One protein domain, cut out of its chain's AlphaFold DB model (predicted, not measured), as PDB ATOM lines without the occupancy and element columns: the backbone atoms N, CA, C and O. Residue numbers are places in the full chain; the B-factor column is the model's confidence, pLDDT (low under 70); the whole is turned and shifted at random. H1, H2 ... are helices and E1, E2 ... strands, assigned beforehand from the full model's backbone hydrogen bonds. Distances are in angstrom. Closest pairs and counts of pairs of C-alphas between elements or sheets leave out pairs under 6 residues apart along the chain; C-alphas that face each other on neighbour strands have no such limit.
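Overview. This is residues 94 to 193 of the 373 residues of the protein "APH domain-containing protein" of Thermothielavioides terrestris (strain ATCC 38088 / NRRL 8126) (UniProt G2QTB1). A twisted antiparallel sheet of four strands is the middle layer of three, with H1 and H2 over one face and H3 packed on the other. H2 crosses the sheet, while H1 and H3 run along its strands. The printed part has 100 residues, with three named helices and four named strands in the order H1, H2, E1, E2, H3, E3, E4; the sheet's order is E1, E2, E4, E3, and the class is mixed. It is compact, with a radius of gyration of the C-alphas of 13.0 A and spans of 34 by 30 by 30 A.

Arrangement. Inner strands E2, residues 143 to 149, and E4, residues 186 to 192, are antiparallel, with N 146 and O 189 within hydrogen-bond range at 2.9 A. Edge strand E1, residues 136 to 139, forms a hairpin with E2, N 137 and O 145 being 2.8 A apart. Edge strand E3, residues 177 to 182, forms a hairpin with E4, N 188 and O 181 being 2.7 A apart. H2, residues 110 to 128, runs across the strands, at 75 degrees to E1 on the local plane; their closest C-alphas, of Gly 124 and Leu 139, are 4.3 A apart. H1, residues 94 to 106, is on the same face; its closest C-alphas to E3, of Ala 102 and Leu 178, are 6.1 A apart. H3, residues 153 to 169, is on the opposite face, along the strands at 16 degrees to E4 on the local plane; the closest C-alphas, of Tyr 153 and Ser 187, are 5.8 A apart. E2, H3 and E3 form a split strand-helix-strand unit, two strands running the same way with E4 between them, and its crossover is right-handed. In H1, H2 and H3 every O i to N i+4 pair is within hydrogen-bond range.

Along the chain. H1 begins at C-alpha 94 (30.637, -14.993, 8.980), and E4 ends at C-alpha 192 (22.576, -22.105, 7.496). H2 is 25.9 A long, H3 24.7 A, E2 20.2 A and E4 20.0 A.

Size, cuts and confidence. The farthest C-alphas, of Tyr 126 and His 169, are 37.1 A apart. The printed part has no cut and no long link. Residues 94 to 95 and 132 to 134 have pLDDT under 70.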
ATOM      1  N   ILE A  94      31.741 -15.052   9.950       69.94
ATOM      2  CA  ILE A  94      30.637 -14.993   8.980       69.94
ATOM      3  C   ILE A  94      29.405 -15.696   9.553       69.94
ATOM      4  O   ILE A  94      28.296 -15.187   9.448       69.94
ATOM      5  N   GLU A  95      29.590 -16.845  10.196       68.75
ATOM      6  CA  GLU A  95      28.507 -17.579  10.841       68.75
ATOM      7  C   GLU A  95      27.899 -16.819  12.031       68.75
ATOM      8  O   GLU A  95      26.678 -16.813  12.186       68.75
ATOM      9  N   LEU A  96      28.727 -16.154  12.842       73.81
ATOM     10  CA  LEU A  96      28.299 -15.250  13.914       73.81
ATOM     11  C   LEU A  96      27.541 -14.046  13.351       73.81
ATOM     12  O   LEU A  96      26.489 -13.696  13.876       73.81
ATOM     13  N   TRP A  97      28.020 -13.461  12.254       75.75
ATOM     14  CA  TRP A  97      27.346 -12.368  11.557       75.75
ATOM     15  C   TRP A  97      25.993 -12.789  10.986       75.75
ATOM     16  O   TRP A  97      25.008 -12.087  11.195       75.75
ATOM     17  N   ILE A  98      25.910 -13.945  10.323       78.06
ATOM     18  CA  ILE A  98      24.642 -14.489   9.816       78.06
ATOM     19  C   ILE A  98      23.678 -14.741  10.976       78.06
ATOM     20  O   ILE A  98      22.513 -14.367  10.883       78.06
ATOM     21  N   ALA A  99      24.150 -15.329  12.078       75.31
ATOM     22  CA  ALA A  99      23.325 -15.555  13.262       75.31
ATOM     23  C   ALA A  99      22.847 -14.239  13.892       75.31
ATOM     24  O   ALA A  99      21.690 -14.137  14.285       75.31
ATOM     25  N   PHE A 100      23.706 -13.222  13.949       78.88
ATOM     26  CA  PHE A 100      23.373 -11.903  14.480       78.88
ATOM     27  C   PHE A 100      22.349 -11.170  13.607       78.88
ATOM     28  O   PHE A 100      21.352 -10.663  14.116       78.88
ATOM     29  N   VAL A 101      22.542 -11.170  12.286       77.00
ATOM     30  CA  VAL A 101      21.577 -10.598  11.338       77.00
ATOM     31  C   VAL A 101      20.254 -11.350  11.415       77.00
ATOM     32  O   VAL A 101      19.210 -10.719  11.541       77.00
ATOM     33  N   ALA A 102      20.283 -12.686  11.428       78.62
ATOM     34  CA  ALA A 102      19.081 -13.498  11.589       78.62
ATOM     35  C   ALA A 102      18.369 -13.211  12.918       78.62
ATOM     36  O   ALA A 102      17.148 -13.113  12.939       78.62
ATOM     37  N   PHE A 103      19.111 -13.008  14.007       79.69
ATOM     38  CA  PHE A 103      18.562 -12.642  15.310       79.69
ATOM     39  C   PHE A 103      17.896 -11.263  15.304       79.69
ATOM     40  O   PHE A 103      16.830 -11.102  15.890       79.69
ATOM     41  N   ILE A 104      18.475 -10.271  14.623       79.25
ATOM     42  CA  ILE A 104      17.821  -8.968  14.437       79.25
ATOM     43  C   ILE A 104      16.557  -9.142  13.591       79.25
ATOM     44  O   ILE A 104      15.486  -8.670  13.974       79.25
ATOM     45  N   CYS A 105      16.651  -9.867  12.473       78.69
ATOM     46  CA  CYS A 105      15.513 -10.152  11.604       78.69
ATOM     47  C   CYS A 105      14.408 -10.930  12.328       78.69
ATOM     48  O   CYS A 105      13.236 -10.695  12.045       78.69
ATOM     49  N   SER A 106      14.735 -11.794  13.294       80.88
ATOM     50  CA  SER A 106      13.737 -12.562  14.045       80.88
ATOM     51  C   SER A 106      12.860 -11.684  14.946       80.88
ATOM     52  O   SER A 106      11.755 -12.096  15.301       80.88
ATOM     53  N   ARG A 107      13.292 -10.451  15.254       86.62
ATOM     54  CA  ARG A 107      12.506  -9.451  16.002       86.62
ATOM     55  C   ARG A 107      11.470  -8.719  15.160       86.62
ATOM     56  O   ARG A 107      10.600  -8.059  15.722       86.62
ATOM     57  N   ALA A 108      11.548  -8.826  13.837       89.88
ATOM     58  CA  ALA A 108      10.512  -8.300  12.967       89.88
ATOM     59  C   ALA A 108       9.211  -9.123  13.089       89.88
ATOM     60  O   ALA A 108       9.260 -10.311  13.421       89.88
ATOM     61  N   PRO A 109       8.043  -8.530  12.773       93.00
ATOM     62  CA  PRO A 109       6.783  -9.264  12.711       93.00
ATOM     63  C   PRO A 109       6.863 -10.472  11.770       93.00
ATOM     64  O   PRO A 109       7.508 -10.407  10.719       93.00
ATOM     65  N   ALA A 110       6.156 -11.556  12.109       92.56
ATOM     66  CA  ALA A 110       6.169 -12.807  11.345       92.56
ATOM     67  C   ALA A 110       5.873 -12.593   9.849       92.56
ATOM     68  O   ALA A 110       6.596 -13.111   9.001       92.56
ATOM     69  N   ALA A 111       4.892 -11.743   9.521       92.56
ATOM     70  CA  ALA A 111       4.544 -11.414   8.138       92.56
ATOM     71  C   ALA A 111       5.725 -10.821   7.343       92.56
ATOM     72  O   ALA A 111       5.947 -11.195   6.192       92.56
ATOM     73  N   LEU A 112       6.526  -9.942   7.961       92.81
ATOM     74  CA  LEU A 112       7.689  -9.326   7.312       92.81
ATOM     75  C   LEU A 112       8.822 -10.339   7.104       92.81
ATOM     76  O   LEU A 112       9.460 -10.357   6.047       92.81
ATOM     77  N   ARG A 113       9.050 -11.213   8.089       93.88
ATOM     78  CA  ARG A 113      10.024 -12.311   7.993       93.88
ATOM     79  C   ARG A 113       9.652 -13.277   6.872       93.88
ATOM     80  O   ARG A 113      10.466 -13.513   5.983       93.88
ATOM     81  N   VAL A 114       8.405 -13.750   6.846       94.25
ATOM     82  CA  VAL A 114       7.898 -14.646   5.794       94.25
ATOM     83  C   VAL A 114       8.018 -13.995   4.416       94.25
ATOM     84  O   VAL A 114       8.565 -14.610   3.499       94.25
ATOM     85  N   ALA A 115       7.603 -12.733   4.263       93.56
ATOM     86  CA  ALA A 115       7.735 -12.009   2.997       93.56
ATOM     87  C   ALA A 115       9.200 -11.928   2.527       93.56
ATOM     88  O   ALA A 115       9.491 -12.165   1.351       93.56
ATOM     89  N   THR A 116      10.126 -11.676   3.456       93.12
ATOM     90  CA  THR A 116      11.571 -11.639   3.187       93.12
ATOM     91  C   THR A 116      12.081 -13.005   2.725       93.12
ATOM     92  O   THR A 116      12.762 -13.100   1.703       93.12
ATOM     93  N   TYR A 117      11.714 -14.086   3.415       93.44
ATOM     94  CA  TYR A 117      12.142 -15.445   3.070       93.44
ATOM     95  C   TYR A 117      11.585 -15.900   1.724       93.44
ATOM     96  O   TYR A 117      12.297 -16.518   0.933       93.44
ATOM     97  N   LEU A 118      10.335 -15.556   1.417       93.19
ATOM     98  CA  LEU A 118       9.737 -15.840   0.116       93.19
ATOM     99  C   LEU A 118      10.412 -15.048  -1.009       93.19
ATOM    100  O   LEU A 118      10.620 -15.601  -2.089       93.19
ATOM    101  N   HIS A 119      10.796 -13.794  -0.762       93.56
ATOM    102  CA  HIS A 119      11.560 -13.002  -1.723       93.56
ATOM    103  C   HIS A 119      12.950 -13.604  -1.973       93.56
ATOM    104  O   HIS A 119      13.308 -13.873  -3.121       93.56
ATOM    105  N   LEU A 120      13.691 -13.926  -0.907       92.19
ATOM    106  CA  LEU A 120      14.982 -14.611  -1.008       92.19
ATOM    107  C   LEU A 120      14.859 -15.970  -1.700       92.19
ATOM    108  O   LEU A 120      15.762 -16.349  -2.435       92.19
ATOM    109  N   ALA A 121      13.753 -16.695  -1.506       91.25
ATOM    110  CA  ALA A 121      13.512 -17.972  -2.173       91.25
ATOM    111  C   ALA A 121      13.336 -17.814  -3.686       91.25
ATOM    112  O   ALA A 121      13.830 -18.651  -4.436       91.25
ATOM    113  N   ARG A 122      12.693 -16.734  -4.149       91.81
ATOM    114  CA  ARG A 122      12.600 -16.423  -5.585       91.81
ATOM    115  C   ARG A 122      13.973 -16.101  -6.171       91.81
ATOM    116  O   ARG A 122      14.312 -16.636  -7.222       91.81
ATOM    117  N   ILE A 123      14.774 -15.294  -5.469       88.25
ATOM    118  CA  ILE A 123      16.161 -15.000  -5.871       88.25
ATOM    119  C   ILE A 123      16.990 -16.288  -5.889       88.25
ATOM    120  O   ILE A 123      17.697 -16.559  -6.852       88.25
ATOM    121  N   GLY A 124      16.882 -17.107  -4.846       86.06
ATOM    122  CA  GLY A 124      17.576 -18.385  -4.736       86.06
ATOM    123  C   GLY A 124      17.229 -19.340  -5.875       86.06
ATOM    124  O   GLY A 124      18.131 -19.916  -6.472       86.06
ATOM    125  N   ASN A 125      15.948 -19.447  -6.236       87.88
ATOM    126  CA  ASN A 125      15.509 -20.248  -7.378       87.88
ATOM    127  C   ASN A 125      16.061 -19.712  -8.707       87.88
ATOM    128  O   ASN A 125      16.449 -20.494  -9.565       87.88
ATOM    129  N   TYR A 126      16.145 -18.390  -8.874       85.31
ATOM    130  CA  TYR A 126      16.761 -17.788 -10.058       85.31
ATOM    131  C   TYR A 126      18.274 -18.061 -10.142       85.31
ATOM    132  O   TYR A 126      18.783 -18.379 -11.209       85.31
ATOM    133  N   LEU A 127      18.995 -17.963  -9.020       80.12
ATOM    134  CA  LEU A 127      20.455 -18.123  -8.984       80.12
ATOM    135  C   LEU A 127      20.921 -19.583  -9.007       80.12
ATOM    136  O   LEU A 127      22.000 -19.872  -9.521       80.12
ATOM    137  N   TYR A 128      20.164 -20.484  -8.384       83.44
ATOM    138  CA  TYR A 128      20.598 -21.857  -8.114       83.44
ATOM    139  C   TYR A 128      19.666 -22.922  -8.696       83.44
ATOM    140  O   TYR A 128      20.007 -24.102  -8.638       83.44
ATOM    141  N   GLY A 129      18.512 -22.528  -9.236       83.94
ATOM    142  CA  GLY A 129      17.465 -23.450  -9.658       83.94
ATOM    143  C   GLY A 129      16.699 -24.089  -8.489       83.94
ATOM    144  O   GLY A 129      16.911 -23.738  -7.315       83.94
ATOM    145  N   PRO A 130      15.799 -25.036  -8.806       76.56
ATOM    146  CA  PRO A 130      15.111 -25.836  -7.805       76.56
ATOM    147  C   PRO A 130      16.095 -26.786  -7.111       76.56
ATOM    148  O   PRO A 130      16.930 -27.429  -7.749       76.56
ATOM    149  N   THR A 131      15.991 -26.900  -5.789       71.69
ATOM    150  CA  THR A 131      16.737 -27.905  -5.017       71.69
ATOM    151  C   THR A 131      16.032 -29.260  -5.016       71.69
ATOM    152  O   THR A 131      14.827 -29.344  -5.224       71.69
ATOM    153  N   CYS A 132      16.785 -30.337  -4.766       56.53
ATOM    154  CA  CYS A 132      16.295 -31.715  -4.886       56.53
ATOM    155  C   CYS A 132      15.196 -32.109  -3.876       56.53
ATOM    156  O   CYS A 132      14.475 -33.066  -4.132       56.53
ATOM    157  N   GLY A 133      15.063 -31.405  -2.744       61.25
ATOM    158  CA  GLY A 133      14.060 -31.701  -1.715       61.25
ATOM    159  C   GLY A 133      12.750 -30.939  -1.923       61.25
ATOM    160  O   GLY A 133      12.761 -29.715  -2.085       61.25
ATOM    161  N   LEU A 134      11.615 -31.647  -1.864       63.47
ATOM    162  CA  LEU A 134      10.275 -31.046  -1.864       63.47
ATOM    163  C   LEU A 134      10.166 -30.011  -0.737       63.47
ATOM    164  O   LEU A 134      10.423 -30.303   0.426       63.47
ATOM    165  N   GLY A 135       9.804 -28.776  -1.088       80.19
ATOM    166  CA  GLY A 135       9.651 -27.691  -0.116       80.19
ATOM    167  C   GLY A 135      10.961 -27.079   0.391       80.19
ATOM    168  O   GLY A 135      10.905 -26.137   1.176       80.19
ATOM    169  N   VAL A 136      12.129 -27.527  -0.072       88.94
ATOM    170  CA  VAL A 136      13.427 -26.925   0.272       88.94
ATOM    171  C   VAL A 136      13.851 -25.963  -0.836       88.94
ATOM    172  O   VAL A 136      13.645 -26.250  -2.011       88.94
ATOM    173  N   GLN A 137      14.451 -24.825  -0.480       92.00
ATOM    174  CA  GLN A 137      15.067 -23.889  -1.422       92.00
ATOM    175  C   GLN A 137      16.394 -23.362  -0.874       92.00
ATOM    176  O   GLN A 137      16.444 -22.795   0.221       92.00
ATOM    177  N   ARG A 138      17.463 -23.472  -1.671       90.75
ATOM    178  CA  ARG A 138      18.714 -22.749  -1.406       90.75
ATOM    179  C   ARG A 138      18.502 -21.257  -1.636       90.75
ATOM    180  O   ARG A 138      18.019 -20.856  -2.694       90.75
ATOM    181  N   LEU A 139      18.901 -20.452  -0.663       90.31
ATOM    182  CA  LEU A 139      18.831 -18.998  -0.684       90.31
ATOM    183  C   LEU A 139      20.234 -18.384  -0.872       90.31
ATOM    184  O   LEU A 139      21.250 -19.063  -0.666       90.31
ATOM    185  N   PRO A 140      20.322 -17.087  -1.226       87.38
ATOM    186  CA  PRO A 140      21.570 -16.331  -1.137       87.38
ATOM    187  C   PRO A 140      22.199 -16.389   0.267       87.38
ATOM    188  O   PRO A 140      21.554 -16.766   1.244       87.38
ATOM    189  N   PHE A 141      23.472 -15.996   0.371       86.56
ATOM    190  CA  PHE A 141      24.222 -15.918   1.640       86.56
ATOM    191  C   PHE A 141      24.450 -17.259   2.355       86.56
ATOM    192  O   PHE A 141      24.773 -17.289   3.538       86.56
ATOM    193  N   GLY A 142      24.320 -18.378   1.635       87.69
ATOM    194  CA  GLY A 142      24.513 -19.703   2.222       87.69
ATOM    195  C   GLY A 142      23.400 -20.064   3.202       87.69
ATOM    196  O   GLY A 142      23.670 -20.659   4.242       87.69
ATOM    197  N   LEU A 143      22.165 -19.688   2.878       91.06
ATOM    198  CA  LEU A 143      20.977 -19.998   3.663       91.06
ATOM    199  C   LEU A 143      20.127 -21.057   2.952       91.06
ATOM    200  O   LEU A 143      20.164 -21.188   1.728       91.06
ATOM    201  N   TYR A 144      19.345 -21.799   3.725       93.62
ATOM    202  CA  TYR A 144      18.353 -22.747   3.232       93.62
ATOM    203  C   TYR A 144      17.012 -22.473   3.893       93.62
ATOM    204  O   TYR A 144      16.944 -22.164   5.081       93.62
ATOM    205  N   LEU A 145      15.948 -22.585   3.105       94.75
ATOM    206  CA  LEU A 145      14.579 -22.430   3.569       94.75
ATOM    207  C   LEU A 145      13.813 -23.713   3.298       94.75
ATOM    208  O   LEU A 145      13.651 -24.089   2.137       94.75
ATOM    209  N   LYS A 146      13.313 -24.348   4.354       95.06
ATOM    210  CA  LYS A 146      12.329 -25.423   4.248       95.06
ATOM    211  C   LYS A 146      10.930 -24.854   4.432       95.06
ATOM    212  O   LYS A 146      10.728 -23.979   5.273       95.06
ATOM    213  N   LYS A 147       9.987 -25.333   3.628       93.62
ATOM    214  CA  LYS A 147       8.579 -24.939   3.610       93.62
ATOM    215  C   LYS A 147       7.731 -26.190   3.750       93.62
ATOM    216  O   LYS A 147       7.847 -27.094   2.924       93.62
ATOM    217  N   ARG A 148       6.850 -26.208   4.741       92.12
ATOM    218  CA  ARG A 148       5.877 -27.283   4.955       92.12
ATOM    219  C   ARG A 148       4.479 -26.686   5.094       92.12
ATOM    220  O   ARG A 148       4.332 -25.465   5.213       92.12
ATOM    221  N   SER A 149       3.447 -27.519   5.004       91.94
ATOM    222  CA  SER A 149       2.091 -27.074   5.329       91.94
ATOM    223  C   SER A 149       1.965 -26.812   6.839       91.94
ATOM    224  O   SER A 149       2.937 -26.960   7.589       91.94
ATOM    225  N   LEU A 150       0.803 -26.340   7.293       91.00
ATOM    226  CA  LEU A 150       0.576 -26.136   8.727       91.00
ATOM    227  C   LEU A 150       0.379 -27.459   9.467       91.00
ATOM    228  O   LEU A 150       0.817 -27.571  10.609       91.00
ATOM    229  N   GLU A 151      -0.204 -28.461   8.810       90.06
ATOM    230  CA  GLU A 151      -0.361 -29.810   9.363       90.06
ATOM    231  C   GLU A 151       1.008 -30.434   9.673       90.06
ATOM    232  O   GLU A 151       1.205 -31.029  10.727       90.06
ATOM    233  N   ASP A 152       1.997 -30.185   8.814       89.25
ATOM    234  CA  ASP A 152       3.372 -30.664   8.971       89.25
ATOM    235  C   ASP A 152       4.254 -29.736   9.836       89.25
ATOM    236  O   ASP A 152       5.472 -29.898   9.875       89.25
ATOM    237  N   TYR A 153       3.697 -28.748  10.554       92.00
ATOM    238  CA  TYR A 153       4.496 -27.842  11.401       92.00
ATOM    239  C   TYR A 153       5.351 -28.595  12.434       92.00
ATOM    240  O   TYR A 153       6.475 -28.179  12.739       92.00
ATOM    241  N   GLY A 154       4.838 -29.719  12.947       92.38
ATOM    242  CA  GLY A 154       5.534 -30.570  13.913       92.38
ATOM    243  C   GLY A 154       6.903 -31.052  13.425       92.38
ATOM    244  O   GLY A 154       7.840 -31.089  14.220       92.38
ATOM    245  N   THR A 155       7.067 -31.321  12.124       93.25
ATOM    246  CA  THR A 155       8.339 -31.811  11.561       93.25
ATOM    247  C   THR A 155       9.408 -30.719  11.562       93.25
ATOM    248  O   THR A 155      10.520 -30.938  12.047       93.25
ATOM    249  N   LEU A 156       9.061 -29.494  11.143       95.25
ATOM    250  CA  LEU A 156       9.978 -28.347  11.186       95.25
ATOM    251  C   LEU A 156      10.302 -27.915  12.618       95.25
ATOM    252  O   LEU A 156      11.433 -27.515  12.906       95.25
ATOM    253  N   LYS A 157       9.320 -27.997  13.525       96.69
ATOM    254  CA  LYS A 157       9.541 -27.763  14.954       96.69
ATOM    255  C   LYS A 157      10.524 -28.785  15.520       96.69
ATOM    256  O   LYS A 157      11.452 -28.383  16.223       96.69
ATOM    257  N   ASN A 158      10.350 -30.067  15.199       97.56
ATOM    258  CA  ASN A 158      11.250 -31.123  15.642       97.56
ATOM    259  C   ASN A 158      12.669 -30.913  15.104       97.56
ATOM    260  O   ASN A 158      13.616 -30.893  15.886       97.56
ATOM    261  N   GLU A 159      12.813 -30.639  13.803       98.00
ATOM    262  CA  GLU A 159      14.114 -30.362  13.189       98.00
ATOM    263  C   GLU A 159      14.817 -29.173  13.856       98.00
ATOM    264  O   GLU A 159      15.995 -29.260  14.205       98.00
ATOM    265  N   TYR A 160      14.099 -28.067  14.098       97.88
ATOM    266  CA  TYR A 160      14.654 -26.908  14.801       97.88
ATOM    267  C   TYR A 160      15.210 -27.304  16.178       97.88
ATOM    268  O   TYR A 160      16.335 -26.934  16.523       97.88
ATOM    269  N   ARG A 161      14.447 -28.088  16.954       98.00
ATOM    270  CA  ARG A 161      14.835 -28.532  18.305       98.00
ATOM    271  C   ARG A 161      15.999 -29.515  18.279       98.00
ATOM    272  O   ARG A 161      16.916 -29.379  19.088       98.00
ATOM    273  N   ALA A 162      16.007 -30.451  17.337       98.44
ATOM    274  CA  ALA A 162      17.096 -31.399  17.146       98.44
ATOM    275  C   ALA A 162      18.412 -30.675  16.838       98.44
ATOM    276  O   ALA A 162      19.424 -30.909  17.502       98.44
ATOM    277  N   LEU A 163      18.382 -29.719  15.906       98.38
ATOM    278  CA  LEU A 163      19.547 -28.905  15.570       98.38
ATOM    279  C   LEU A 163      20.053 -28.098  16.779       98.38
ATOM    280  O   LEU A 163      21.264 -28.015  16.992       98.38
ATOM    281  N   GLU A 164      19.166 -27.529  17.604       97.19
ATOM    282  CA  GLU A 164      19.568 -26.855  18.849       97.19
ATOM    283  C   GLU A 164      20.248 -27.810  19.840       97.19
ATOM    284  O   GLU A 164      21.272 -27.455  20.430       97.19
ATOM    285  N   LEU A 165      19.702 -29.017  20.024       97.88
ATOM    286  CA  LEU A 165      20.250 -30.015  20.943       97.88
ATOM    287  C   LEU A 165      21.639 -30.483  20.517       97.88
ATOM    288  O   LEU A 165      22.549 -30.484  21.347       97.88
ATOM    289  N   VAL A 166      21.814 -30.824  19.239       98.31
ATOM    290  CA  VAL A 166      23.094 -31.306  18.699       98.31
ATOM    291  C   VAL A 166      24.168 -30.237  18.842       98.31
ATOM    292  O   VAL A 166      25.253 -30.524  19.344       98.31
ATOM    293  N   ARG A 167      23.851 -28.984  18.493       96.38
ATOM    294  CA  ARG A 167      24.793 -27.859  18.612       96.38
ATOM    295  C   ARG A 167      25.128 -27.489  20.053       96.38
ATOM    296  O   ARG A 167      26.164 -26.875  20.286       96.38
ATOM    297  N   ARG A 168      24.238 -27.781  21.004       96.50
ATOM    298  CA  ARG A 168      24.457 -27.497  22.427       96.50
ATOM    299  C   ARG A 168      25.355 -28.534  23.095       96.50
ATOM    300  O   ARG A 168      26.090 -28.176  24.006       96.50
ATOM    301  N   HIS A 169      25.256 -29.794  22.685       97.38
ATOM    302  CA  HIS A 169      25.881 -30.911  23.398       97.38
ATOM    303  C   HIS A 169      27.042 -31.559  22.639       97.38
ATOM    304  O   HIS A 169      27.747 -32.379  23.218       97.38
ATOM    305  N   THR A 170      27.245 -31.224  21.363       96.94
ATOM    306  CA  THR A 170      28.261 -31.863  20.522       96.94
ATOM    307  C   THR A 170      28.938 -30.864  19.588       96.94
ATOM    308  O   THR A 170      28.377 -29.822  19.253       96.94
ATOM    309  N   ASP A 171      30.108 -31.253  19.082       93.62
ATOM    310  CA  ASP A 171      30.811 -30.546  18.004       93.62
ATOM    311  C   ASP A 171      30.442 -31.061  16.601       93.62
ATOM    312  O   ASP A 171      31.125 -30.746  15.622       93.62
ATOM    313  N   VAL A 172      29.396 -31.889  16.475       96.50
ATOM    314  CA  VAL A 172      28.981 -32.429  15.175       96.50
ATOM    315  C   VAL A 172      28.492 -31.276  14.289       96.50
ATOM    316  O   VAL A 172      27.570 -30.549  14.673       96.50
ATOM    317  N   PRO A 173      29.078 -31.069  13.093       96.25
ATOM    318  CA  PRO A 173      28.655 -29.993  12.214       96.25
ATOM    319  C   PRO A 173      27.243 -30.251  11.676       96.25
ATOM    320  O   PRO A 173      27.007 -31.182  10.911       96.25
ATOM    321  N   VAL A 174      26.308 -29.380  12.039       97.31
ATOM    322  CA  VAL A 174      24.916 -29.402  11.569       97.31
ATOM    323  C   VAL A 174      24.476 -27.996  11.153       97.31
ATOM    324  O   VAL A 174      25.097 -27.012  11.594       97.31
ATOM    325  N   PRO A 175      23.417 -27.853  10.330       95.88
ATOM    326  CA  PRO A 175      22.817 -26.555  10.048       95.88
ATOM    327  C   PRO A 175      22.550 -25.767  11.336       95.88
ATOM    328  O   PRO A 175      22.111 -26.314  12.344       95.88
ATOM    329  N   ARG A 176      22.816 -24.460  11.334       94.44
ATOM    330  CA  ARG A 176      22.377 -23.590  12.426       94.44
ATOM    331  C   ARG A 176      20.888 -23.297  12.211       94.44
ATOM    332  O   ARG A 176      20.569 -22.757  11.150       94.44
ATOM    333  N   PRO A 177      19.999 -23.620  13.165       95.31
ATOM    334  CA  PRO A 177      18.598 -23.242  13.081       95.31
ATOM    335  C   PRO A 177      18.508 -21.741  13.374       95.31
ATOM    336  O   PRO A 177      18.778 -21.298  14.487       95.31
ATOM    337  N   LEU A 178      18.244 -20.941  12.344       94.25
ATOM    338  CA  LEU A 178      18.250 -19.480  12.452       94.25
ATOM    339  C   LEU A 178      16.872 -18.958  12.819       94.25
ATOM    340  O   LEU A 178      16.764 -18.015  13.599       94.25
ATOM    341  N   ASP A 179      15.832 -19.568  12.251       95.25
ATOM    342  CA  ASP A 179      14.477 -19.106  12.465       95.25
ATOM    343  C   ASP A 179      13.416 -20.169  12.171       95.25
ATOM    344  O   ASP A 179      13.570 -20.953  11.237       95.25
ATOM    345  N   LEU A 180      12.324 -20.151  12.934       95.69
ATOM    346  CA  LEU A 180      11.125 -20.960  12.706       95.69
ATOM    347  C   LEU A 180       9.904 -20.038  12.774       95.69
ATOM    348  O   LEU A 180       9.681 -19.366  13.783       95.69
ATOM    349  N   VAL A 181       9.129 -19.976  11.692       95.44
ATOM    350  CA  VAL A 181       7.976 -19.072  11.560       95.44
ATOM    351  C   VAL A 181       6.866 -19.718  10.749       95.44
ATOM    352  O   VAL A 181       7.126 -20.580   9.917       95.44
ATOM    353  N   SER A 182       5.631 -19.283  10.954       94.44
ATOM    354  CA  SER A 182       4.482 -19.683  10.146       94.44
ATOM    355  C   SER A 182       3.668 -18.468   9.707       94.44
ATOM    356  O   SER A 182       3.688 -17.423  10.362       94.44
ATOM    357  N   ASP A 183       2.976 -18.614   8.581       92.62
ATOM    358  CA  ASP A 183       1.881 -17.738   8.156       92.62
ATOM    359  C   ASP A 183       0.536 -18.486   8.272       92.62
ATOM    360  O   ASP A 183       0.438 -19.497   8.966       92.62
ATOM    361  N   ASP A 184      -0.512 -17.977   7.626       90.44
ATOM    362  CA  ASP A 184      -1.855 -18.568   7.593       90.44
ATOM    363  C   ASP A 184      -1.945 -19.872   6.781       90.44
ATOM    364  O   ASP A 184      -2.976 -20.541   6.808       90.44
ATOM    365  N   LYS A 185      -0.892 -20.243   6.044       89.88
ATOM    366  CA  LYS A 185      -0.908 -21.350   5.076       89.88
ATOM    367  C   LYS A 185       0.213 -22.359   5.274       89.88
ATOM    368  O   LYS A 185       0.060 -23.517   4.885       89.88
ATOM    369  N   ARG A 186       1.377 -21.927   5.759       94.00
ATOM    370  CA  ARG A 186       2.623 -22.697   5.736       94.00
ATOM    371  C   ARG A 186       3.527 -22.370   6.910       94.00
ATOM    372  O   ARG A 186       3.490 -21.291   7.499       94.00
ATOM    373  N   SER A 187       4.404 -23.320   7.185       95.12
ATOM    374  CA  SER A 187       5.502 -23.197   8.128       95.12
ATOM    375  C   SER A 187       6.844 -23.137   7.396       95.12
ATOM    376  O   SER A 187       7.012 -23.692   6.305       95.12
ATOM    377  N   TYR A 188       7.795 -22.414   7.984       95.69
ATOM    378  CA  TYR A 188       9.084 -22.084   7.395       95.69
ATOM    379  C   TYR A 188      10.201 -22.267   8.414       95.69
ATOM    380  O   TYR A 188      10.173 -21.664   9.488       95.69
ATOM    381  N   LEU A 189      11.220 -23.033   8.036       96.50
ATOM    382  CA  LEU A 189      12.448 -23.206   8.805       96.50
ATOM    383  C   LEU A 189      13.619 -22.646   7.996       96.50
ATOM    384  O   LEU A 189      13.911 -23.121   6.897       96.50
ATOM    385  N   LEU A 190      14.272 -21.622   8.542       96.00
ATOM    386  CA  LEU A 190      15.473 -21.019   7.977       96.00
ATOM    387  C   LEU A 190      16.710 -21.591   8.672       96.00
ATOM    388  O   LEU A 190      16.839 -21.510   9.897       96.00
ATOM    389  N   THR A 191      17.654 -22.106   7.891       95.56
ATOM    390  CA  THR A 191      18.914 -22.655   8.403       95.56
ATOM    391  C   THR A 191      20.128 -22.153   7.628       95.56
ATOM    392  O   THR A 191      20.020 -21.639   6.511       95.56
ATOM    393  N   SER A 192      21.315 -22.286   8.223       93.31
ATOM    394  CA  SER A 192      22.576 -22.105   7.496       93.31
ATOM    395  C   SER A 192      22.910 -23.326   6.633       93.31
ATOM    396  O   SER A 192      22.648 -24.462   7.020       93.31
ATOM    397  N   ALA A 193      23.597 -23.113   5.517       90.69
ATOM    398  CA  ALA A 193      24.126 -24.181   4.681       90.69
ATOM    399  C   ALA A 193      25.250 -24.961   5.380       90.69
ATOM    400  O   ALA A 193      26.125 -24.379   6.028       90.69
TER     401      ALA A 193